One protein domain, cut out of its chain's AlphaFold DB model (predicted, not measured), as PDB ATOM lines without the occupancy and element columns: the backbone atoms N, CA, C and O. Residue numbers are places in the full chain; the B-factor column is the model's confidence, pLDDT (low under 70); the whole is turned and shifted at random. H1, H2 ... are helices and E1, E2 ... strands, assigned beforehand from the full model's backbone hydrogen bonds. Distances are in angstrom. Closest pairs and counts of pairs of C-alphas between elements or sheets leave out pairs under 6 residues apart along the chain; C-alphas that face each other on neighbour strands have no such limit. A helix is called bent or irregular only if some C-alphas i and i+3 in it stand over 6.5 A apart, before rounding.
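AT A GLANCE: This is residues 3 to 88 of the 90 residues of an uncharacterized protein of Paenibacillus mucilaginosus K02 (UniProt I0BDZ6). One antiparallel sheet of five strands, strongly twisted and folded back on itself, curls like part of a barrel round helix H1; a second helix, H2, turns away from the end of H1 to make a corner with it. The sheet is a meander in the order E1, E2, E3, E4, E5, each strand the antiparallel neighbour of the one before, and E2 bends sharply on the way. The printed part has 86 residues, with the five strands followed by H1 and H2, and its class is mixed, helices and strands. It is compact, with a radius of gyration of the C-alphas of 12.3 A, and rounded, spanning 31 by 30 by 21 A.

IN THESE COORDINATES: Find C-alpha 3 at (-14.647, -10.864, -28.667); from there E1, residues 3 to 11, runs 24.4 A. E2, residues 14 to 28, covers 29.5 A from first to last C-alpha and bends by 101 degrees at residue 23. Next come E3, residues 31 to 38, 21.6 A; E4, residues 41 to 46, 16.2 A; and E5, residues 52 to 56, 11.4 A. H1, residues 59 to 72, begins with C-alpha 59 at (-26.087, -18.596, -37.648) and is 20.2 A long. H2, residues 74 to 86, is 18.4 A long and ends with C-alpha 86 at (-15.166, 8.853, -44.420).

HOW THE PARTS SIT: Start at the hairpin E1 and E2, where N 5 and O 20 are 2.8 A apart, within hydrogen-bond range. The pairing of E2 is staggered: its residues 14 to 22 pair with E1 and 23 to 28 with E3, where N 23 and O 35 are 2.8 A apart. In the hairpin E3 and E4, look at N 43 and O 36, 2.8 A; in E4 and E5, at N 44 and O 54, 2.9 A. This is a folded sheet, bent back into two leaves: E1 and E2 face E4 and E5, with E3 as the hinge. H1 is on the sheet, which curls round it; its closest C-alphas to E5 are those of Ala 62 and His 56, 4.7 A, and to E2 those of Ile 63 and Ala 25, 6.6 A. H2 is on the sheet with 6 pairs of C-alphas within 10 A. H1 and H2 are close but not clearly touching, the closest C-alphas being those of Ile 70 and Tyr 77, 6.9 A, and their lines are about perpendicular at 81 degrees. In H1 and H2 every O i to N i+4 pair is within hydrogen-bond range.

THE WHOLE: Look for the two C-alphas farthest apart at Asn 12 and Lys 29, 33.9 A. The printed part has no cut, and its six links are tight. The mean pLDDT of the printed part is 88.8; residues 82 to 88, of which 82 to 86 belong to H2, are under 70.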
ATOM      1  N   GLU A   3     -15.478 -12.071 -28.673       92.94
ATOM      2  CA  GLU A   3     -14.647 -10.864 -28.667       92.94
ATOM      3  C   GLU A   3     -15.536  -9.614 -28.748       92.94
ATOM      4  O   GLU A   3     -16.720  -9.694 -29.094       92.94
ATOM      5  N   LYS A   4     -14.972  -8.455 -28.400       94.44
ATOM      6  CA  LYS A   4     -15.654  -7.162 -28.502       94.44
ATOM      7  C   LYS A   4     -15.441  -6.565 -29.889       94.44
ATOM      8  O   LYS A   4     -14.313  -6.479 -30.365       94.44
ATOM      9  N   PHE A   5     -16.526  -6.109 -30.497       92.44
ATOM     10  CA  PHE A   5     -16.549  -5.444 -31.794       92.44
ATOM     11  C   PHE A   5     -17.364  -4.159 -31.706       92.44
ATOM     12  O   PHE A   5     -18.096  -3.938 -30.743       92.44
ATOM     13  N   TYR A   6     -17.285  -3.330 -32.742       90.38
ATOM     14  CA  TYR A   6     -18.122  -2.146 -32.862       90.38
ATOM     15  C   TYR A   6     -19.100  -2.296 -34.020       90.38
ATOM     16  O   TYR A   6     -18.719  -2.713 -35.110       90.38
ATOM     17  N   ILE A   7     -20.356  -1.916 -33.795       88.75
ATOM     18  CA  ILE A   7     -21.364  -1.775 -34.851       88.75
ATOM     19  C   ILE A   7     -21.766  -0.319 -35.015       88.75
ATOM     20  O   ILE A   7     -21.669   0.475 -34.076       88.75
ATOM     21  N   ARG A   8     -22.266   0.015 -36.204       79.62
ATOM     22  CA  ARG A   8     -22.883   1.313 -36.482       79.62
ATOM     23  C   ARG A   8     -24.363   1.126 -36.741       79.62
ATOM     24  O   ARG A   8     -24.749   0.342 -37.603       79.62
ATOM     25  N   THR A   9     -25.182   1.883 -36.027       77.25
ATOM     26  CA  THR A   9     -26.622   1.928 -36.271       77.25
ATOM     27  C   THR A   9     -27.055   3.361 -36.545       77.25
ATOM     28  O   THR A   9     -26.462   4.332 -36.061       77.25
ATOM     29  N   HIS A  10     -28.070   3.500 -37.393       74.69
ATOM     30  CA  HIS A  10     -28.689   4.783 -37.682       74.69
ATOM     31  C   HIS A  10     -29.831   4.991 -36.695       74.69
ATOM     32  O   HIS A  10     -30.806   4.246 -36.712       74.69
ATOM     33  N   HIS A  11     -29.718   6.007 -35.845       71.94
ATOM     34  CA  HIS A  11     -30.746   6.355 -34.876       71.94
ATOM     35  C   HIS A  11     -31.143   7.818 -35.073       71.94
ATOM     36  O   HIS A  11     -30.343   8.722 -34.821       71.94
ATOM     37  N   ASN A  12     -32.372   8.058 -35.540       76.31
ATOM     38  CA  ASN A  12     -32.918   9.393 -35.830       76.31
ATOM     39  C   ASN A  12     -31.986  10.256 -36.705       76.31
ATOM     40  O   ASN A  12     -31.661  11.389 -36.360       76.31
ATOM     41  N   GLY A  13     -31.480   9.689 -37.807       73.56
ATOM     42  CA  GLY A  13     -30.580  10.383 -38.740       73.56
ATOM     43  C   GLY A  13     -29.134  10.554 -38.253       73.56
ATOM     44  O   GLY A  13     -28.275  10.940 -39.043       73.56
ATOM     45  N   LYS A  14     -28.829  10.216 -36.994       77.00
ATOM     46  CA  LYS A  14     -27.469  10.230 -36.443       77.00
ATOM     47  C   LYS A  14     -26.868   8.832 -36.470       77.00
ATOM     48  O   LYS A  14     -27.537   7.848 -36.156       77.00
ATOM     49  N   ILE A  15     -25.590   8.746 -36.824       77.44
ATOM     50  CA  ILE A  15     -24.846   7.491 -36.742       77.44
ATOM     51  C   ILE A  15     -24.343   7.338 -35.310       77.44
ATOM     52  O   ILE A  15     -23.615   8.196 -34.817       77.44
ATOM     53  N   LYS A  16     -24.730   6.247 -34.652       82.75
ATOM     54  CA  LYS A  16     -24.219   5.874 -33.334       82.75
ATOM     55  C   LYS A  16     -23.361   4.622 -33.449       82.75
ATOM     56  O   LYS A  16     -23.641   3.744 -34.266       82.75
ATOM     57  N   GLN A  17     -22.313   4.568 -32.636       85.44
ATOM     58  CA  GLN A  17     -21.422   3.422 -32.537       85.44
ATOM     59  C   GLN A  17     -21.652   2.731 -31.198       85.44
ATOM     60  O   GLN A  17     -21.710   3.393 -30.163       85.44
ATOM     61  N   TYR A  18     -21.788   1.411 -31.237       88.75
ATOM     62  CA  TYR A  18     -22.029   0.590 -30.057       88.75
ATOM     63  C   TYR A  18     -20.991  -0.513 -29.988       88.75
ATOM     64  O   TYR A  18     -20.665  -1.119 -31.011       88.75
ATOM     65  N   GLU A  19     -20.483  -0.769 -28.788       93.19
ATOM     66  CA  GLU A  19     -19.707  -1.970 -28.514       93.19
ATOM     67  C   GLU A  19     -20.662  -3.160 -28.392       93.19
ATOM     68  O   GLU A  19     -21.685  -3.084 -27.712       93.19
ATOM     69  N   VAL A  20     -20.330  -4.254 -29.064       93.50
ATOM     70  CA  VAL A  20     -21.089  -5.503 -29.040       93.50
ATOM     71  C   VAL A  20     -20.151  -6.676 -28.839       93.50
ATOM     72  O   VAL A  20     -18.985  -6.636 -29.225       93.50
ATOM     73  N   VAL A  21     -20.677  -7.750 -28.263       94.81
ATOM     74  CA  VAL A  21     -19.963  -9.019 -28.168       94.81
ATOM     75  C   VAL A  21     -20.380  -9.894 -29.341       94.81
ATOM     76  O   VAL A  21     -21.569 -10.102 -29.579       94.81
ATOM     77  N   GLY A  22     -19.400 -10.411 -30.071       95.69
ATOM     78  CA  GLY A  22     -19.617 -11.284 -31.217       95.69
ATOM     79  C   GLY A  22     -18.568 -12.378 -31.294       95.69
ATOM     80  O   GLY A  22     -17.726 -12.527 -30.411       95.69
ATOM     81  N   GLU A  23     -18.620 -13.147 -32.367       97.50
ATOM     82  CA  GLU A  23     -17.646 -14.182 -32.691       97.50
ATOM     83  C   GLU A  23     -17.062 -13.893 -34.069       97.50
ATOM     84  O   GLU A  23     -17.781 -13.456 -34.966       97.50
ATOM     85  N   PHE A  24     -15.770 -14.156 -34.258       96.81
ATOM     86  CA  PHE A  24     -15.184 -14.134 -35.594       96.81
ATOM     87  C   PHE A  24     -15.939 -15.104 -36.515       96.81
ATOM     88  O   PHE A  24     -16.186 -16.250 -36.140       96.81
ATOM     89  N   ALA A  25     -16.325 -14.629 -37.699       96.81
ATOM     90  CA  ALA A  25     -17.097 -15.400 -38.666       96.81
ATOM     91  C   ALA A  25     -16.199 -15.922 -39.791       96.81
ATOM     92  O   ALA A  25     -16.088 -17.128 -39.981       96.81
ATOM     93  N   PHE A  26     -15.561 -15.016 -40.533       97.25
ATOM     94  CA  PHE A  26     -14.644 -15.354 -41.618       97.25
ATOM     95  C   PHE A  26     -13.759 -14.160 -41.990       97.25
ATOM     96  O   PHE A  26     -13.992 -13.024 -41.564       97.25
ATOM     97  N   GLU A  27     -12.753 -14.426 -42.820       96.19
ATOM     98  CA  GLU A  27     -11.919 -13.413 -43.458       96.19
ATOM     99  C   GLU A  27     -11.984 -13.567 -44.980       96.19
ATOM    100  O   GLU A  27     -12.013 -14.681 -45.502       96.19
ATOM    101  N   TYR A  28     -12.001 -12.445 -45.697       94.75
ATOM    102  CA  TYR A  28     -11.900 -12.432 -47.150       94.75
ATOM    103  C   TYR A  28     -10.996 -11.292 -47.613       94.75
ATOM    104  O   TYR A  28     -11.270 -10.124 -47.337       94.75
ATOM    105  N   LYS A  29      -9.911 -11.631 -48.325       92.31
ATOM    106  CA  LYS A  29      -8.917 -10.673 -48.847       92.31
ATOM    107  C   LYS A  29      -8.406  -9.679 -47.782       92.31
ATOM    108  O   LYS A  29      -8.279  -8.489 -48.057       92.31
ATOM    109  N   GLY A  30      -8.156 -10.159 -46.559       90.25
ATOM    110  CA  GLY A  30      -7.683  -9.344 -45.432       90.25
ATOM    111  C   GLY A  30      -8.764  -8.539 -44.696       90.25
ATOM    112  O   GLY A  30      -8.446  -7.830 -43.743       90.25
ATOM    113  N   TYR A  31     -10.039  -8.640 -45.094       91.50
ATOM    114  CA  TYR A  31     -11.168  -8.045 -44.369       91.50
ATOM    115  C   TYR A  31     -11.795  -9.082 -43.447       91.50
ATOM    116  O   TYR A  31     -12.189 -10.161 -43.895       91.50
ATOM    117  N   ARG A  32     -11.895  -8.745 -42.159       95.25
ATOM    118  CA  ARG A  32     -12.449  -9.619 -41.122       95.25
ATOM    119  C   ARG A  32     -13.917  -9.297 -40.879       95.25
ATOM    120  O   ARG A  32     -14.301  -8.131 -40.793       95.25
ATOM    121  N   PHE A  33     -14.703 -10.346 -40.689       96.12
ATOM    122  CA  PHE A  33     -16.126 -10.265 -40.399       96.12
ATOM    123  C   PHE A  33     -16.433 -11.003 -39.102       96.12
ATOM    124  O   PHE A  33     -15.806 -12.015 -38.776       96.12
ATOM    125  N   PHE A  34     -17.421 -10.508 -38.370       97.44
ATOM    126  CA  PHE A  34     -17.883 -11.104 -37.126       97.44
ATOM    127  C   PHE A  34     -19.391 -11.305 -37.159       97.44
ATOM    128  O   PHE A  34     -20.114 -10.617 -37.877       97.44
ATOM    129  N   VAL A  35     -19.871 -12.254 -36.368       97.94
ATOM    130  CA  VAL A  35     -21.284 -12.585 -36.228       97.94
ATOM    131  C   VAL A  35     -21.726 -12.357 -34.789       97.94
ATOM    132  O   VAL A  35     -20.995 -12.650 -33.843       97.94
ATOM    133  N   ARG A  36     -22.930 -11.822 -34.606       96.19
ATOM    134  CA  ARG A  36     -23.547 -11.629 -33.288       96.19
ATOM    135  C   ARG A  36     -25.026 -11.978 -33.346       96.19
ATOM    136  O   ARG A  36     -25.625 -11.888 -34.414       96.19
ATOM    137  N   TRP A  37     -25.606 -12.320 -32.204       95.38
ATOM    138  CA  TRP A  37     -27.056 -12.358 -32.066       95.38
ATOM    139  C   TRP A  37     -27.563 -10.941 -31.792       95.38
ATOM    140  O   TRP A  37     -27.029 -10.255 -30.920       95.38
ATOM    141  N   ASP A  38     -28.557 -10.502 -32.550       91.62
ATOM    142  CA  ASP A  38     -29.186  -9.192 -32.423       91.62
ATOM    143  C   ASP A  38     -30.701  -9.384 -32.460       91.62
ATOM    144  O   ASP A  38     -31.251  -9.710 -33.507       91.62
ATOM    145  N   SER A  39     -31.342  -9.223 -31.300       88.62
ATOM    146  CA  SER A  39     -32.782  -9.395 -31.055       88.62
ATOM    147  C   SER A  39     -33.361 -10.745 -31.517       88.62
ATOM    148  O   SER A  39     -33.597 -11.624 -30.689       88.62
ATOM    149  N   ASP A  40     -33.578 -10.917 -32.818       93.56
ATOM    150  CA  ASP A  40     -34.267 -12.035 -33.461       93.56
ATOM    151  C   ASP A  40     -33.455 -12.721 -34.580       93.56
ATOM    152  O   ASP A  40     -33.942 -13.679 -35.193       93.56
ATOM    153  N   ALA A  41     -32.227 -12.266 -34.851       96.75
ATOM    154  CA  ALA A  41     -31.389 -12.826 -35.905       96.75
ATOM    155  C   ALA A  41     -29.890 -12.819 -35.576       96.75
ATOM    156  O   ALA A  41     -29.366 -11.959 -34.866       96.75
ATOM    157  N   TRP A  42     -29.161 -13.758 -36.182       97.94
ATOM    158  CA  TRP A  42     -27.712 -13.689 -36.308       97.94
ATOM    159  C   TRP A  42     -27.356 -12.700 -37.405       97.94
ATOM    160  O   TRP A  42     -27.771 -12.856 -38.552       97.94
ATOM    161  N   VAL A  43     -26.560 -11.696 -37.058       97.19
ATOM    162  CA  VAL A  43     -26.130 -10.637 -37.964       97.19
ATOM    163  C   VAL A  43     -24.629 -10.722 -38.157       97.19
ATOM    164  O   VAL A  43     -23.868 -10.671 -37.190       97.19
ATOM    165  N   VAL A  44     -24.209 -10.810 -39.417       97.19
ATOM    166  CA  VAL A  44     -22.803 -10.724 -39.808       97.19
ATOM    167  C   VAL A  44     -22.472  -9.287 -40.166       97.19
ATOM    168  O   VAL A  44     -23.166  -8.660 -40.971       97.19
ATOM    169  N   SER A  45     -21.394  -8.780 -39.586       95.38
ATOM    170  CA  SER A  45     -20.921  -7.415 -39.758       95.38
ATOM    171  C   SER A  45     -19.432  -7.370 -40.082       95.38
ATOM    172  O   SER A  45     -18.670  -8.257 -39.703       95.38
ATOM    173  N   ASP A  46     -19.019  -6.321 -40.788       93.56
ATOM    174  CA  ASP A  46     -17.604  -6.024 -41.020       93.56
ATOM    175  C   ASP A  46     -16.942  -5.486 -39.742       93.56
ATOM    176  O   ASP A  46     -17.488  -4.598 -39.081       93.56
ATOM    177  N   CYS A  47     -15.759  -6.003 -39.399       92.44
ATOM    178  CA  CYS A  47     -15.038  -5.612 -38.186       92.44
ATOM    179  C   CYS A  47     -14.507  -4.171 -38.233       92.44
ATOM    180  O   CYS A  47     -14.328  -3.558 -37.182       92.44
ATOM    181  N   LEU A  48     -14.214  -3.632 -39.421       88.31
ATOM    182  CA  LEU A  48     -13.561  -2.330 -39.574       88.31
ATOM    183  C   LEU A  48     -14.552  -1.169 -39.430       88.31
ATOM    184  O   LEU A  48     -14.262  -0.171 -38.766       88.31
ATOM    185  N   CYS A  49     -15.714  -1.274 -40.068       86.31
ATOM    186  CA  CYS A  49     -16.715  -0.217 -40.125       86.31
ATOM    187  C   CYS A  49     -17.998  -0.535 -39.347       86.31
ATOM    188  O   CYS A  49     -18.812   0.369 -39.147       86.31
ATOM    189  N   GLY A  50     -18.187  -1.779 -38.897       88.44
ATOM    190  CA  GLY A  50     -19.343  -2.189 -38.102       88.44
ATOM    191  C   GLY A  50     -20.653  -2.280 -38.886       88.44
ATOM    192  O   GLY A  50     -21.727  -2.301 -38.278       88.44
ATOM    193  N   ALA A  51     -20.591  -2.287 -40.222       88.12
ATOM    194  CA  ALA A  51     -21.762  -2.364 -41.091       88.12
ATOM    195  C   ALA A  51     -22.314  -3.795 -41.161       88.12
ATOM    196  O   ALA A  51     -21.554  -4.755 -41.270       88.12
ATOM    197  N   GLY A  52     -23.640  -3.945 -41.118       90.81
ATOM    198  CA  GLY A  52     -24.317  -5.229 -41.330       90.81
ATOM    199  C   GLY A  52     -24.291  -5.665 -42.796       90.81
ATOM    200  O   GLY A  52     -24.603  -4.878 -43.687       90.81
ATOM    201  N   ILE A  53     -23.940  -6.928 -43.041       93.12
ATOM    202  CA  ILE A  53     -23.800  -7.524 -44.379       93.12
ATOM    203  C   ILE A  53     -24.975  -8.457 -44.692       93.12
ATOM    204  O   ILE A  53     -25.600  -8.392 -45.760       93.12
ATOM    205  N   ALA A  54     -25.296  -9.337 -43.747       95.56
ATOM    206  CA  ALA A  54     -26.426 -10.247 -43.828       95.56
ATOM    207  C   ALA A  54     -26.961 -10.549 -42.428       95.56
ATOM    208  O   ALA A  54     -26.230 -10.447 -41.442       95.56
ATOM    209  N   ALA A  55     -28.235 -10.922 -42.371       96.75
ATOM    210  CA  ALA A  55     -28.899 -11.368 -41.164       96.75
ATOM    211  C   ALA A  55     -29.744 -12.601 -41.481       96.75
ATOM    212  O   ALA A  55     -30.343 -12.672 -42.559       96.75
ATOM    213  N   HIS A  56     -29.779 -13.563 -40.566       98.19
ATOM    214  CA  HIS A  56     -30.636 -14.738 -40.667       98.19
ATOM    215  C   HIS A  56     -30.909 -15.330 -39.278       98.19
ATOM    216  O   HIS A  56     -30.102 -15.171 -38.368       98.19
ATOM    217  N   ARG A  57     -32.035 -16.031 -39.100       97.25
ATOM    218  CA  ARG A  57     -32.376 -16.677 -37.812       97.25
ATOM    219  C   ARG A  57     -31.407 -17.793 -37.428       97.25
ATOM    220  O   ARG A  57     -31.174 -18.029 -36.251       97.25
ATOM    221  N   ASP A  58     -30.844 -18.453 -38.431       97.62
ATOM    222  CA  ASP A  58     -29.791 -19.454 -38.285       97.62
ATOM    223  C   ASP A  58     -28.399 -18.842 -38.528       97.62
ATOM    224  O   ASP A  58     -28.209 -18.078 -39.480       97.62
ATOM    225  N   LYS A  59     -27.433 -19.190 -37.668       97.56
ATOM    226  CA  LYS A  59     -26.087 -18.596 -37.648       97.56
ATOM    227  C   LYS A  59     -25.278 -18.977 -38.880       97.56
ATOM    228  O   LYS A  59     -24.666 -18.107 -39.499       97.56
ATOM    229  N   GLU A  60     -25.265 -20.258 -39.229       98.00
ATOM    230  CA  GLU A  60     -24.470 -20.775 -40.346       98.00
ATOM    231  C   GLU A  60     -24.974 -20.203 -41.666       98.00
ATOM    232  O   GLU A  60     -24.194 -19.719 -42.487       98.00
ATOM    233  N   THR A  61     -26.294 -20.127 -41.812       98.19
ATOM    234  CA  THR A  61     -26.941 -19.498 -42.960       98.19
ATOM    235  C   THR A  61     -26.612 -18.005 -43.045       98.19
ATOM    236  O   THR A  61     -26.320 -17.504 -44.132       98.19
ATOM    237  N   ALA A  62     -26.600 -17.273 -41.922       98.19
ATOM    238  CA  ALA A  62     -26.207 -15.860 -41.917       98.19
ATOM    239  C   ALA A  62     -24.767 -15.671 -42.431       98.19
ATOM    240  O   ALA A  62     -24.511 -14.780 -43.246       98.19
ATOM    241  N   ILE A  63     -23.845 -16.532 -41.987       98.19
ATOM    242  CA  ILE A  63     -22.441 -16.539 -42.418       98.19
ATOM    243  C   ILE A  63     -22.330 -16.877 -43.905       98.19
ATOM    244  O   ILE A  63     -21.674 -16.138 -44.640       98.19
ATOM    245  N   PHE A  64     -23.012 -17.926 -44.364       98.12
ATOM    246  CA  PHE A  64     -23.017 -18.341 -45.767       98.12
ATOM    247  C   PHE A  64     -23.506 -17.221 -46.695       98.12
ATOM    248  O   PHE A  64     -22.837 -16.870 -47.669       98.12
ATOM    249  N   LEU A  65     -24.636 -16.591 -46.356       97.38
ATOM    250  CA  LEU A  65     -25.188 -15.474 -47.124       97.38
ATOM    251  C   LEU A  65     -24.242 -14.267 -47.143       97.38
ATOM    252  O   LEU A  65     -24.091 -13.616 -48.179       97.38
ATOM    253  N   ALA A  66     -23.603 -13.952 -46.013       96.75
ATOM    254  CA  ALA A  66     -22.640 -12.860 -45.937       96.75
ATOM    255  C   ALA A  66     -21.408 -13.130 -46.810       96.75
ATOM    256  O   ALA A  66     -21.041 -12.274 -47.615       96.75
ATOM    257  N   ALA A  67     -20.815 -14.319 -46.703       96.62
ATOM    258  CA  ALA A  67     -19.664 -14.717 -47.505       96.62
ATOM    259  C   ALA A  67     -19.990 -14.683 -49.007       96.62
ATOM    260  O   ALA A  67     -19.235 -14.098 -49.782       96.62
ATOM    261  N   GLY A  68     -21.156 -15.202 -49.410       96.19
ATOM    262  CA  GLY A  68     -21.622 -15.148 -50.797       96.19
ATOM    263  C   GLY A  68     -21.772 -13.716 -51.324       96.19
ATOM    264  O   GLY A  68     -21.282 -13.396 -52.407       96.19
ATOM    265  N   LYS A  69     -22.374 -12.811 -50.537       94.19
ATOM    266  CA  LYS A  69     -22.488 -11.387 -50.908       94.19
ATOM    267  C   LYS A  69     -21.123 -10.723 -51.086       94.19
ATOM    268  O   LYS A  69     -20.927 -10.003 -52.064       94.19
ATOM    269  N   ILE A  70     -20.200 -10.953 -50.153       94.19
ATOM    270  CA  ILE A  70     -18.846 -10.387 -50.190       94.19
ATOM    271  C   ILE A  70     -18.061 -10.938 -51.380       94.19
ATOM    272  O   ILE A  70     -17.389 -10.171 -52.064       94.19
ATOM    273  N   HIS A  71     -18.188 -12.231 -51.672       93.44
ATOM    274  CA  HIS A  71     -17.510 -12.860 -52.797       93.44
ATOM    275  C   HIS A  71     -17.966 -12.283 -54.145       93.44
ATOM    276  O   HIS A  71     -17.127 -11.920 -54.966       93.44
ATOM    277  N   ILE A  72     -19.282 -12.136 -54.349       91.56
ATOM    278  CA  ILE A  72     -19.860 -11.663 -55.619       91.56
ATOM    279  C   ILE A  72     -19.660 -10.153 -55.810       91.56
ATOM    280  O   ILE A  72     -19.420  -9.697 -56.925       91.56
ATOM    281  N   LYS A  73     -19.776  -9.358 -54.738       90.31
ATOM    282  CA  LYS A  73     -19.866  -7.887 -54.816       90.31
ATOM    283  C   LYS A  73     -18.764  -7.169 -54.045       90.31
ATOM    284  O   LYS A  73     -19.009  -6.127 -53.437       90.31
ATOM    285  N   PHE A  74     -17.550  -7.715 -54.056       87.44
ATOM    286  CA  PHE A  74     -16.464  -7.201 -53.223       87.44
ATOM    287  C   PHE A  74     -16.124  -5.728 -53.500       87.44
ATOM    288  O   PHE A  74     -15.999  -4.944 -52.566       87.44
ATOM    289  N   GLU A  75     -16.051  -5.311 -54.764       87.31
ATOM    290  CA  GLU A  75     -15.713  -3.922 -55.122       87.31
ATOM    291  C   GLU A  75     -16.804  -2.917 -54.704       87.31
ATOM    292  O   GLU A  75     -16.523  -1.847 -54.149       87.31
ATOM    293  N   GLU A  76     -18.079  -3.280 -54.890       86.19
ATOM    294  CA  GLU A  76     -19.207  -2.485 -54.386       86.19
ATOM    295  C   GLU A  76     -19.161  -2.383 -52.855       86.19
ATOM    296  O   GLU A  76     -19.423  -1.325 -52.274       86.19
ATOM    297  N   TYR A  77     -18.814  -3.488 -52.194       86.44
ATOM    298  CA  TYR A  77     -18.629  -3.548 -50.754       86.44
ATOM    299  C   TYR A  77     -17.502  -2.617 -50.283       86.44
ATOM    300  O   TYR A  77     -17.718  -1.839 -49.350       86.44
ATOM    301  N   LEU A  78     -16.344  -2.617 -50.950       84.81
ATOM    302  CA  LEU A  78     -15.230  -1.720 -50.627       84.81
ATOM    303  C   LEU A  78     -15.643  -0.253 -50.743       84.81
ATOM    304  O   LEU A  78     -15.312   0.558 -49.875       84.81
ATOM    305  N   THR A  79     -16.412   0.086 -51.774       83.38
ATOM    306  CA  THR A  79     -16.941   1.442 -51.963       83.38
ATOM    307  C   THR A  79     -17.858   1.843 -50.805       83.38
ATOM    308  O   THR A  79     -17.692   2.915 -50.217       83.38
ATOM    309  N   LYS A  80     -18.775   0.958 -50.393       78.12
ATOM    310  CA  LYS A  80     -19.667   1.188 -49.241       78.12
ATOM    311  C   LYS A  80     -18.906   1.300 -47.918       78.12
ATOM    312  O   LYS A  80     -19.235   2.160 -47.096       78.12
ATOM    313  N   CYS A  81     -17.869   0.490 -47.716       77.31
ATOM    314  CA  CYS A  81     -17.025   0.563 -46.524       77.31
ATOM    315  C   CYS A  81     -16.252   1.878 -46.454       77.31
ATOM    316  O   CYS A  81     -16.248   2.529 -45.409       77.31
ATOM    317  N   LYS A  82     -15.666   2.324 -47.572       68.25
ATOM    318  CA  LYS A  82     -14.958   3.611 -47.659       68.25
ATOM    319  C   LYS A  82     -15.879   4.792 -47.350       68.25
ATOM    320  O   LYS A  82     -15.517   5.638 -46.536       68.25
ATOM    321  N   LEU A  83     -17.089   4.812 -47.914       64.88
ATOM    322  CA  LEU A  83     -18.092   5.843 -47.615       64.88
ATOM    323  C   LEU A  83     -18.502   5.841 -46.138       64.88
ATOM    324  O   LEU A  83     -18.689   6.895 -45.530       64.88
ATOM    325  N   THR A  84     -18.611   4.655 -45.542       65.88
ATOM    326  CA  THR A  84     -18.885   4.511 -44.111       65.88
ATOM    327  C   THR A  84     -17.737   5.106 -43.288       65.88
ATOM    328  O   THR A  84     -17.984   5.909 -42.390       65.88
ATOM    329  N   LEU A  85     -16.480   4.794 -43.611       63.59
ATOM    330  CA  LEU A  85     -15.303   5.297 -42.893       63.59
ATOM    331  C   LEU A  85     -15.075   6.807 -43.050       63.59
ATOM    332  O   LEU A  85     -14.692   7.445 -42.079       63.59
ATOM    333  N   GLN A  86     -15.348   7.406 -44.212       57.94
ATOM    334  CA  GLN A  86     -15.166   8.853 -44.420       57.94
ATOM    335  C   GLN A  86     -16.086   9.706 -43.534       57.94
ATOM    336  O   GLN A  86     -15.645  10.716 -42.994       57.94
ATOM    337  N   LYS A  87     -17.312   9.239 -43.249       55.88
ATOM    338  CA  LYS A  87     -18.231   9.868 -42.274       55.88
ATOM    339  C   LYS A  87     -17.754   9.797 -40.811       55.88
ATOM    340  O   LYS A  87     -18.530  10.071 -39.904       55.88
ATOM    341  N   ARG A  88     -16.536   9.310 -40.553       50.47
ATOM    342  CA  ARG A  88     -15.888   9.288 -39.231       50.47
ATOM    343  C   ARG A  88     -15.049  10.549 -38.973       50.47
ATOM    344  O   ARG A  88     -14.713  10.791 -37.822       50.47
TER     345      ARG A  88